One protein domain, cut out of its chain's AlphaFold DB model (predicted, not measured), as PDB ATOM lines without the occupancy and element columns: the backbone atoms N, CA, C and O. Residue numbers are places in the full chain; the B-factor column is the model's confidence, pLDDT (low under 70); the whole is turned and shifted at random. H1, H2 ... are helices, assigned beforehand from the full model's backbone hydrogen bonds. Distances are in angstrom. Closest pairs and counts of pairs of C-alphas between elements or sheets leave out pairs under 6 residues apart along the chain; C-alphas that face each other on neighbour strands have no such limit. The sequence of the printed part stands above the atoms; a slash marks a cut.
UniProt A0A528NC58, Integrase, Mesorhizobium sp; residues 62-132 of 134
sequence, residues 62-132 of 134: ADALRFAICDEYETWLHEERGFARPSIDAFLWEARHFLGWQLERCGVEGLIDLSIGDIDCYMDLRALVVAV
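Overview. This is residues 62 to 132 of the 134 residues of the protein "Integrase" of Mesorhizobium sp (UniProt A0A528NC58). H1 and H2 form a helical hairpin, and H4 crosses steeply near the end of H2, on the side away from H1, with residues 127 to 132 sticking out. Short H3 follows H2 in the chain, touches it only at the corner by their tight link, and is apart from H4. The printed part has 71 residues, with named helices H1 to H4 in order and no named strand: all helix. It is only just compact, close to loose, with a radius of gyration of the C-alphas of 13.1 A and spans of 31 by 31 by 20 A.

Arrangement. H1, residues 62 to 80, touches H2, residues 85 to 106, at a shallow tilt of 28 degrees, opposite ways; their closest C-alphas, Ala 62 and Leu 103, are 6.2 A apart. H2, the hub, touches H3, residues 109 to 112, only at the corner, with residues 102 to 103 alone; the closest C-alphas, Leu 103 and Gly 110, are 7.0 A apart. H2 only just touches H4, residues 116 to 130, with 3 pairs of C-alphas within 8 A, the closest Phe 98 and Tyr 122 at 7.1 A; the tilt is steep, 64 degrees. H1 is apart from H4. In H1, H2 and H4 every O i to N i+4 pair is within hydrogen-bond range; H3 is too short for one.

Along the chain. H1 runs 26.3 A from C-alpha 62 at (-14.364, -49.079, 14.825), H2 30.9 A, and H4 21.2 A to C-alpha 130 at (-34.207, -37.470, 3.276).

Size, cuts and confidence. The farthest C-alphas, Glu 79 and Val 132, are 35.8 A apart. The printed part has no cut, and its three links are tight. Residues 129 to 132 have pLDDT under 70.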
ATOM      1  N   ALA A  62     -13.425 -49.387  15.900       88.12
ATOM      2  CA  ALA A  62     -14.364 -49.079  14.825       88.12
ATOM      3  C   ALA A  62     -14.052 -47.723  14.167       88.12
ATOM      4  O   ALA A  62     -14.035 -47.632  12.942       88.12
ATOM      5  N   ASP A  63     -13.720 -46.693  14.955       89.19
ATOM      6  CA  ASP A  63     -13.282 -45.404  14.405       89.19
ATOM      7  C   ASP A  63     -12.004 -45.547  13.580       89.19
ATOM      8  O   ASP A  63     -11.931 -45.025  12.470       89.19
ATOM      9  N   ALA A  64     -11.016 -46.276  14.107       90.81
ATOM     10  CA  ALA A  64      -9.748 -46.490  13.418       90.81
ATOM     11  C   ALA A  64      -9.955 -47.183  12.063       90.81
ATOM     12  O   ALA A  64      -9.397 -46.742  11.058       90.81
ATOM     13  N   LEU A  65     -10.801 -48.218  12.022       90.75
ATOM     14  CA  LEU A  65     -11.133 -48.918  10.783       90.75
ATOM     15  C   LEU A  65     -11.872 -48.011   9.794       90.75
ATOM     16  O   LEU A  65     -11.520 -47.968   8.617       90.75
ATOM     17  N   ARG A  66     -12.870 -47.256  10.265       91.69
ATOM     18  CA  ARG A  66     -13.612 -46.307   9.426       91.69
ATOM     19  C   ARG A  66     -12.683 -45.277   8.785       91.69
ATOM     20  O   ARG A  66     -12.829 -45.003   7.598       91.69
ATOM     21  N   PHE A  67     -11.755 -44.705   9.553       91.25
ATOM     22  CA  PHE A  67     -10.816 -43.707   9.036       91.25
ATOM     23  C   PHE A  67      -9.861 -44.310   8.011       91.25
ATOM     24  O   PHE A  67      -9.739 -43.749   6.929       91.25
ATOM     25  N   ALA A  68      -9.296 -45.491   8.285       93.38
ATOM     26  CA  ALA A  68      -8.418 -46.176   7.339       93.38
ATOM     27  C   ALA A  68      -9.108 -46.440   5.987       93.38
ATOM     28  O   ALA A  68      -8.569 -46.098   4.939       93.38
ATOM     29  N   ILE A  69     -10.342 -46.962   6.007       94.44
ATOM     30  CA  ILE A  69     -11.107 -47.222   4.778       94.44
ATOM     31  C   ILE A  69     -11.407 -45.920   4.024       94.44
ATOM     32  O   ILE A  69     -11.314 -45.881   2.799       94.44
ATOM     33  N   CYS A  70     -11.786 -44.851   4.730       94.62
ATOM     34  CA  CYS A  70     -12.061 -43.562   4.094       94.62
ATOM     35  C   CYS A  70     -10.816 -42.932   3.464       94.62
ATOM     36  O   CYS A  70     -10.939 -42.380   2.374       94.62
ATOM     37  N   ASP A  71      -9.648 -43.036   4.099       93.69
ATOM     38  CA  ASP A  71      -8.394 -42.497   3.565       93.69
ATOM     39  C   ASP A  71      -7.952 -43.255   2.299       93.69
ATOM     40  O   ASP A  71      -7.584 -42.643   1.289       93.69
ATOM     41  N   GLU A  72      -8.054 -44.589   2.305       96.25
ATOM     42  CA  GLU A  72      -7.781 -45.417   1.123       96.25
ATOM     43  C   GLU A  72      -8.775 -45.123  -0.010       96.25
ATOM     44  O   GLU A  72      -8.382 -44.947  -1.166       96.25
ATOM     45  N   TYR A  73     -10.065 -44.997   0.314       96.31
ATOM     46  CA  TYR A  73     -11.100 -44.683  -0.666       96.31
ATOM     47  C   TYR A  73     -10.949 -43.272  -1.248       96.31
ATOM     48  O   TYR A  73     -11.124 -43.086  -2.452       96.31
ATOM     49  N   GLU A  74     -10.581 -42.278  -0.434       95.94
ATOM     50  CA  GLU A  74     -10.267 -40.924  -0.900       95.94
ATOM     51  C   GLU A  74      -9.110 -40.941  -1.899       95.94
ATOM     52  O   GLU A  74      -9.221 -40.357  -2.980       95.94
ATOM     53  N   THR A  75      -8.032 -41.648  -1.551       95.94
ATOM     54  CA  THR A  75      -6.849 -41.797  -2.406       95.94
ATOM     55  C   THR A  75      -7.233 -42.436  -3.736       95.94
ATOM     56  O   THR A  75      -6.923 -41.894  -4.794       95.94
ATOM     57  N   TRP A  76      -8.011 -43.518  -3.705       97.56
ATOM     58  CA  TRP A  76      -8.498 -44.194  -4.906       97.56
ATOM     59  C   TRP A  76      -9.384 -43.295  -5.790       97.56
ATOM     60  O   TRP A  76      -9.210 -43.228  -7.011       97.56
ATOM     61  N   LEU A  77     -10.319 -42.547  -5.192       97.00
ATOM     62  CA  LEU A  77     -11.180 -41.609  -5.922       97.00
ATOM     63  C   LEU A  77     -10.387 -40.458  -6.557       97.00
ATOM     64  O   LEU A  77     -10.744 -39.976  -7.636       97.00
ATOM     65  N   HIS A  78      -9.338 -39.999  -5.883       95.38
ATOM     66  CA  HIS A  78      -8.493 -38.923  -6.373       95.38
ATOM     67  C   HIS A  78      -7.532 -39.406  -7.463       95.38
ATOM     68  O   HIS A  78      -7.526 -38.863  -8.565       95.38
ATOM     69  N   GLU A  79      -6.734 -40.428  -7.171       96.25
ATOM     70  CA  GLU A  79      -5.598 -40.834  -7.997       96.25
ATOM     71  C   GLU A  79      -6.006 -41.754  -9.147       96.25
ATOM     72  O   GLU A  79      -5.567 -41.551 -10.277       96.25
ATOM     73  N   GLU A  80      -6.880 -42.732  -8.897       95.12
ATOM     74  CA  GLU A  80      -7.273 -43.699  -9.930       95.12
ATOM     75  C   GLU A  80      -8.479 -43.235 -10.742       95.12
ATOM     76  O   GLU A  80      -8.580 -43.511 -11.940       95.12
ATOM     77  N   ARG A  81      -9.424 -42.538 -10.102       94.56
ATOM     78  CA  ARG A  81     -10.645 -42.065 -10.772       94.56
ATOM     79  C   ARG A  81     -10.566 -40.620 -11.251       94.56
ATOM     80  O   ARG A  81     -11.381 -40.235 -12.088       94.56
ATOM     81  N   GLY A  82      -9.615 -39.830 -10.749       94.44
ATOM     82  CA  GLY A  82      -9.440 -38.434 -11.152       94.44
ATOM     83  C   GLY A  82     -10.638 -37.543 -10.815       94.44
ATOM     84  O   GLY A  82     -10.908 -36.581 -11.539       94.44
ATOM     85  N   PHE A  83     -11.410 -37.870  -9.770       95.56
ATOM     86  CA  PHE A  83     -12.592 -37.087  -9.426       95.56
ATOM     87  C   PHE A  83     -12.226 -35.694  -8.905       95.56
ATOM     88  O   PHE A  83     -11.243 -35.489  -8.193       95.56
ATOM     89  N   ALA A  84     -13.076 -34.714  -9.218       94.25
ATOM     90  CA  ALA A  84     -12.958 -33.381  -8.649       94.25
ATOM     91  C   ALA A  84     -13.256 -33.403  -7.143       94.25
ATOM     92  O   ALA A  84     -14.115 -34.157  -6.678       94.25
ATOM     93  N   ARG A  85     -12.610 -32.504  -6.387       88.44
ATOM     94  CA  ARG A  85     -12.744 -32.438  -4.925       88.44
ATOM     95  C   ARG A  85     -14.197 -32.425  -4.416       88.44
ATOM     96  O   ARG A  85     -14.480 -33.207  -3.516       88.44
ATOM     97  N   PRO A  86     -15.139 -31.660  -5.006       87.81
ATOM     98  CA  PRO A  86     -16.529 -31.680  -4.549       87.81
ATOM     99  C   PRO A  86     -17.208 -33.050  -4.688       87.81
ATOM    100  O   PRO A  86     -18.025 -33.420  -3.850       87.81
ATOM    101  N   SER A  87     -16.872 -33.817  -5.730       92.62
ATOM    102  CA  SER A  87     -17.394 -35.175  -5.920       92.62
ATOM    103  C   SER A  87     -16.802 -36.139  -4.897       92.62
ATOM    104  O   SER A  87     -17.537 -36.932  -4.315       92.62
ATOM    105  N   ILE A  88     -15.495 -36.032  -4.637       92.56
ATOM    106  CA  ILE A  88     -14.813 -36.811  -3.597       92.56
ATOM    107  C   ILE A  88     -15.450 -36.539  -2.232       92.56
ATOM    108  O   ILE A  88     -15.809 -37.478  -1.529       92.56
ATOM    109  N   ASP A  89     -15.662 -35.269  -1.881       87.12
ATOM    110  CA  ASP A  89     -16.253 -34.890  -0.598       87.12
ATOM    111  C   ASP A  89     -17.675 -35.469  -0.435       87.12
ATOM    112  O   ASP A  89     -18.015 -35.958   0.645       87.12
ATOM    113  N   ALA A  90     -18.483 -35.479  -1.504       87.69
ATOM    114  CA  ALA A  90     -19.815 -36.089  -1.504       87.69
ATOM    115  C   ALA A  90     -19.763 -37.618  -1.324       87.69
ATOM    116  O   ALA A  90     -20.504 -38.165  -0.507       87.69
ATOM    117  N   PHE A  91     -18.863 -38.312  -2.030       93.38
ATOM    118  CA  PHE A  91     -18.691 -39.759  -1.872       93.38
ATOM    119  C   PHE A  91     -18.173 -40.138  -0.485       93.38
ATOM    120  O   PHE A  91     -18.651 -41.105   0.105       93.38
ATOM    121  N   LEU A  92     -17.229 -39.372   0.061       93.38
ATOM    122  CA  LEU A  92     -16.700 -39.609   1.401       93.38
ATOM    123  C   LEU A  92     -17.723 -39.310   2.490       93.38
ATOM    124  O   LEU A  92     -17.714 -39.967   3.529       93.38
ATOM    125  N   TRP A  93     -18.597 -38.321   2.289       91.62
ATOM    126  CA  TRP A  93     -19.704 -38.077   3.208       91.62
ATOM    127  C   TRP A  93     -20.603 -39.312   3.316       91.62
ATOM    128  O   TRP A  93     -20.834 -39.796   4.422       91.62
ATOM    129  N   GLU A  94     -21.011 -39.869   2.175       93.75
ATOM    130  CA  GLU A  94     -21.848 -41.069   2.124       93.75
ATOM    131  C   GLU A  94     -21.127 -42.290   2.718       93.75
ATOM    132  O   GLU A  94     -21.684 -42.992   3.560       93.75
ATOM    133  N   ALA A  95     -19.860 -42.509   2.351       94.38
ATOM    134  CA  ALA A  95     -19.060 -43.621   2.861       94.38
ATOM    135  C   ALA A  95     -18.892 -43.559   4.387       94.38
ATOM    136  O   ALA A  95     -19.076 -44.563   5.073       94.38
ATOM    137  N   ARG A  96     -18.602 -42.375   4.944       92.25
ATOM    138  CA  ARG A  96     -18.496 -42.187   6.400       92.25
ATOM    139  C   ARG A  96     -19.811 -42.472   7.113       92.25
ATOM    140  O   ARG A  96     -19.776 -43.020   8.215       92.25
ATOM    141  N   HIS A  97     -20.939 -42.085   6.516       91.38
ATOM    142  CA  HIS A  97     -22.258 -42.314   7.095       91.38
ATOM    143  C   HIS A  97     -22.608 -43.806   7.103       91.38
ATOM    144  O   HIS A  97     -22.939 -44.348   8.156       91.38
ATOM    145  N   PHE A  98     -22.424 -44.484   5.968       93.94
ATOM    146  CA  PHE A  98     -22.626 -45.925   5.843       93.94
ATOM    147  C   PHE A  98     -21.747 -46.732   6.806       93.94
ATOM    148  O   PHE A  98     -22.248 -47.580   7.543       93.94
ATOM    149  N   LEU A  99     -20.442 -46.444   6.846       93.94
ATOM    150  CA  LEU A  99     -19.508 -47.153   7.723       93.94
ATOM    151  C   LEU A  99     -19.824 -46.907   9.200       93.94
ATOM    152  O   LEU A  99     -19.760 -47.845   9.987       93.94
ATOM    153  N   GLY A 100     -20.195 -45.680   9.580       91.75
ATOM    154  CA  GLY A 100     -20.654 -45.389  10.940       91.75
ATOM    155  C   GLY A 100     -21.873 -46.234  11.315       91.75
ATOM    156  O   GLY A 100     -21.834 -46.960  12.304       91.75
ATOM    157  N   TRP A 101     -22.904 -46.218  10.465       92.62
ATOM    158  CA  TRP A 101     -24.128 -46.994  10.663       92.62
ATOM    159  C   TRP A 101     -23.868 -48.506  10.789       92.62
ATOM    160  O   TRP A 101     -24.392 -49.151  11.699       92.62
ATOM    161  N   GLN A 102     -23.038 -49.080   9.914       92.69
ATOM    162  CA  GLN A 102     -22.763 -50.520   9.930       92.69
ATOM    163  C   GLN A 102     -21.908 -50.926  11.138       92.69
ATOM    164  O   GLN A 102     -22.201 -51.928  11.793       92.69
ATOM    165  N   LEU A 103     -20.868 -50.150  11.461       91.56
ATOM    166  CA  LEU A 103     -19.952 -50.463  12.560       91.56
ATOM    167  C   LEU A 103     -20.610 -50.297  13.936       91.56
ATOM    168  O   LEU A 103     -20.300 -51.064  14.845       91.56
ATOM    169  N   GLU A 104     -21.532 -49.346  14.098       90.31
ATOM    170  CA  GLU A 104     -22.318 -49.203  15.332       90.31
ATOM    171  C   GLU A 104     -23.220 -50.417  15.587       90.31
ATOM    172  O   GLU A 104     -23.395 -50.829  16.734       90.31
ATOM    173  N   ARG A 105     -23.779 -51.008  14.525       88.50
ATOM    174  CA  ARG A 105     -24.718 -52.131  14.626       88.50
ATOM    175  C   ARG A 105     -24.024 -53.483  14.763       88.50
ATOM    176  O   ARG A 105     -24.477 -54.318  15.543       88.50
ATOM    177  N   CYS A 106     -22.959 -53.706  13.996       86.56
ATOM    178  CA  CYS A 106     -22.367 -55.033  13.819       86.56
ATOM    179  C   CYS A 106     -20.884 -55.109  14.220       86.56
ATOM    180  O   CYS A 106     -20.275 -56.174  14.126       86.56
ATOM    181  N   GLY A 107     -20.286 -54.003  14.673       87.12
ATOM    182  CA  GLY A 107     -18.863 -53.943  14.992       87.12
ATOM    183  C   GLY A 107     -17.966 -54.155  13.767       87.12
ATOM    184  O   GLY A 107     -18.410 -54.124  12.623       87.12
ATOM    185  N   VAL A 108     -16.674 -54.371  14.023       85.38
ATOM    186  CA  VAL A 108     -15.646 -54.534  12.977       85.38
ATOM    187  C   VAL A 108     -15.870 -55.791  12.127       85.38
ATOM    188  O   VAL A 108     -15.715 -55.739  10.908       85.38
ATOM    189  N   GLU A 109     -16.263 -56.906  12.748       82.94
ATOM    190  CA  GLU A 109     -16.488 -58.183  12.051       82.94
ATOM    191  C   GLU A 109     -17.667 -58.099  11.073       82.94
ATOM    192  O   GLU A 109     -17.601 -58.633   9.970       82.94
ATOM    193  N   GLY A 110     -18.700 -57.321  11.410       80.19
ATOM    194  CA  GLY A 110     -19.877 -57.140  10.563       80.19
ATOM    195  C   GLY A 110     -19.640 -56.410   9.241       80.19
ATOM    196  O   GLY A 110     -20.553 -56.340   8.420       80.19
ATOM    197  N   LEU A 111     -18.450 -55.846   9.018       83.94
ATOM    198  CA  LEU A 111     -18.081 -55.313   7.708       83.94
ATOM    199  C   LEU A 111     -17.556 -56.410   6.768       83.94
ATOM    200  O   LEU A 111     -17.730 -56.305   5.557       83.94
ATOM    201  N   ILE A 112     -16.939 -57.460   7.319       85.19
ATOM    202  CA  ILE A 112     -16.454 -58.614   6.548       85.19
ATOM    203  C   ILE A 112     -17.648 -59.424   6.036       85.19
ATOM    204  O   ILE A 112     -17.677 -59.815   4.872       85.19
ATOM    205  N   ASP A 113     -18.660 -59.592   6.888       86.81
ATOM    206  CA  ASP A 113     -19.880 -60.340   6.582       86.81
ATOM    207  C   ASP A 113     -20.998 -59.456   5.997       86.81
ATOM    208  O   ASP A 113     -22.182 -59.787   6.099       86.81
ATOM    209  N   LEU A 114     -20.640 -58.314   5.393       89.75
ATOM    210  CA  LEU A 114     -21.609 -57.371   4.838       89.75
ATOM    211  C   LEU A 114     -22.480 -58.046   3.769       89.75
ATOM    212  O   LEU A 114     -21.990 -58.505   2.734       89.75
ATOM    213  N   SER A 115     -23.791 -58.053   3.996       91.62
ATOM    214  CA  SER A 115     -24.762 -58.650   3.084       91.62
ATOM    215  C   SER A 115     -25.510 -57.601   2.255       91.62
ATOM    216  O   SER A 115     -25.575 -56.421   2.602       91.62
ATOM    217  N   ILE A 116     -26.153 -58.042   1.168       92.75
ATOM    218  CA  ILE A 116     -27.059 -57.186   0.379       92.75
ATOM    219  C   ILE A 116     -28.209 -56.668   1.257       92.75
ATOM    220  O   ILE A 116     -28.578 -55.505   1.147       92.75
ATOM    221  N   GLY A 117     -28.713 -57.491   2.183       92.50
ATOM    222  CA  GLY A 117     -29.773 -57.078   3.103       92.50
ATOM    223  C   GLY A 117     -29.351 -55.934   4.027       92.50
ATOM    224  O   GLY A 117     -30.171 -55.081   4.355       92.50
ATOM    225  N   ASP A 118     -28.071 -55.862   4.403       92.12
ATOM    226  CA  ASP A 118     -27.540 -54.738   5.181       92.12
ATOM    227  C   ASP A 118     -27.483 -53.453   4.348       92.12
ATOM    228  O   ASP A 118     -27.800 -52.377   4.852       92.12
ATOM    229  N   ILE A 119     -27.137 -53.567   3.062       92.00
ATOM    230  CA  ILE A 119     -27.168 -52.436   2.130       92.00
ATOM    231  C   ILE A 119     -28.606 -51.930   1.980       92.00
ATOM    232  O   ILE A 119     -28.837 -50.730   2.111       92.00
ATOM    233  N   ASP A 120     -29.575 -52.822   1.772       94.00
ATOM    234  CA  ASP A 120     -30.987 -52.448   1.656       94.00
ATOM    235  C   ASP A 120     -31.493 -51.759   2.936       94.00
ATOM    236  O   ASP A 120     -32.085 -50.682   2.864       94.00
ATOM    237  N   CYS A 121     -31.159 -52.295   4.117       92.88
ATOM    238  CA  CYS A 121     -31.511 -51.674   5.400       92.88
ATOM    239  C   CYS A 121     -30.940 -50.256   5.543       92.88
ATOM    240  O   CYS A 121     -31.613 -49.353   6.049       92.88
ATOM    241  N   TYR A 122     -29.698 -50.044   5.105       93.44
ATOM    242  CA  TYR A 122     -29.099 -48.716   5.110       93.44
ATOM    243  C   TYR A 122     -29.821 -47.764   4.151       93.44
ATOM    244  O   TYR A 122     -30.083 -46.612   4.500       93.44
ATOM    245  N   MET A 123     -30.170 -48.233   2.952       93.06
ATOM    246  CA  MET A 123     -30.870 -47.428   1.948       93.06
ATOM    247  C   MET A 123     -32.264 -47.013   2.433       93.06
ATOM    248  O   MET A 123     -32.650 -45.859   2.229       93.06
ATOM    249  N   ASP A 124     -32.973 -47.901   3.134       93.12
ATOM    250  CA  ASP A 124     -34.255 -47.602   3.778       93.12
ATOM    251  C   ASP A 124     -34.105 -46.525   4.860       93.12
ATOM    252  O   ASP A 124     -34.835 -45.528   4.861       93.12
ATOM    253  N   LEU A 125     -33.111 -46.659   5.747       90.44
ATOM    254  CA  LEU A 125     -32.809 -45.641   6.758       90.44
ATOM    255  C   LEU A 125     -32.478 -44.289   6.113       90.44
ATOM    256  O   LEU A 125     -32.999 -43.250   6.522       90.44
ATOM    257  N   ARG A 126     -31.650 -44.291   5.068       85.50
ATOM    258  CA  ARG A 126     -31.253 -43.070   4.364       85.50
ATOM    259  C   ARG A 126     -32.443 -42.393   3.683       85.50
ATOM    260  O   ARG A 126     -32.547 -41.167   3.717       85.50
ATOM    261  N   ALA A 127     -33.365 -43.166   3.107       85.31
ATOM    262  CA  ALA A 127     -34.586 -42.641   2.498       85.31
ATOM    263  C   ALA A 127     -35.496 -41.951   3.529       85.31
ATOM    264  O   ALA A 127     -36.065 -40.895   3.240       85.31
ATOM    265  N   LEU A 128     -35.577 -42.489   4.750       79.31
ATOM    266  CA  LEU A 128     -36.321 -41.869   5.851       79.31
ATOM    267  C   LEU A 128     -35.694 -40.543   6.303       79.31
ATOM    268  O   LEU A 128     -36.420 -39.590   6.576       79.31
ATOM    269  N   VAL A 129     -34.362 -40.441   6.334       63.25
ATOM    270  CA  VAL A 129     -33.657 -39.195   6.693       63.25
ATOM    271  C   VAL A 129     -33.891 -38.089   5.654       63.25
ATOM    272  O   VAL A 129     -34.111 -36.933   6.021       63.25
ATOM    273  N   VAL A 130     -33.915 -38.430   4.360       59.78
ATOM    274  CA  VAL A 130     -34.207 -37.470   3.276       59.78
ATOM    275  C   VAL A 130     -35.655 -36.967   3.338       59.78
ATOM    276  O   VAL A 130     -35.908 -35.801   3.045       59.78
ATOM    277  N   ALA A 131     -36.600 -37.799   3.781       49.94
ATOM    278  CA  ALA A 131     -38.010 -37.423   3.900       49.94
ATOM    279  C   ALA A 131     -38.318 -36.454   5.065       49.94
ATOM    280  O   ALA A 131     -39.414 -35.899   5.119       49.94
ATOM    281  N   VAL A 132     -37.376 -36.239   5.994       44.31
ATOM    282  CA  VAL A 132     -37.575 -35.432   7.219       44.31
ATOM    283  C   VAL A 132     -36.930 -34.033   7.135       44.31
ATOM    284  O   VAL A 132     -37.066 -33.232   8.057       44.31
TER     285      VAL A 132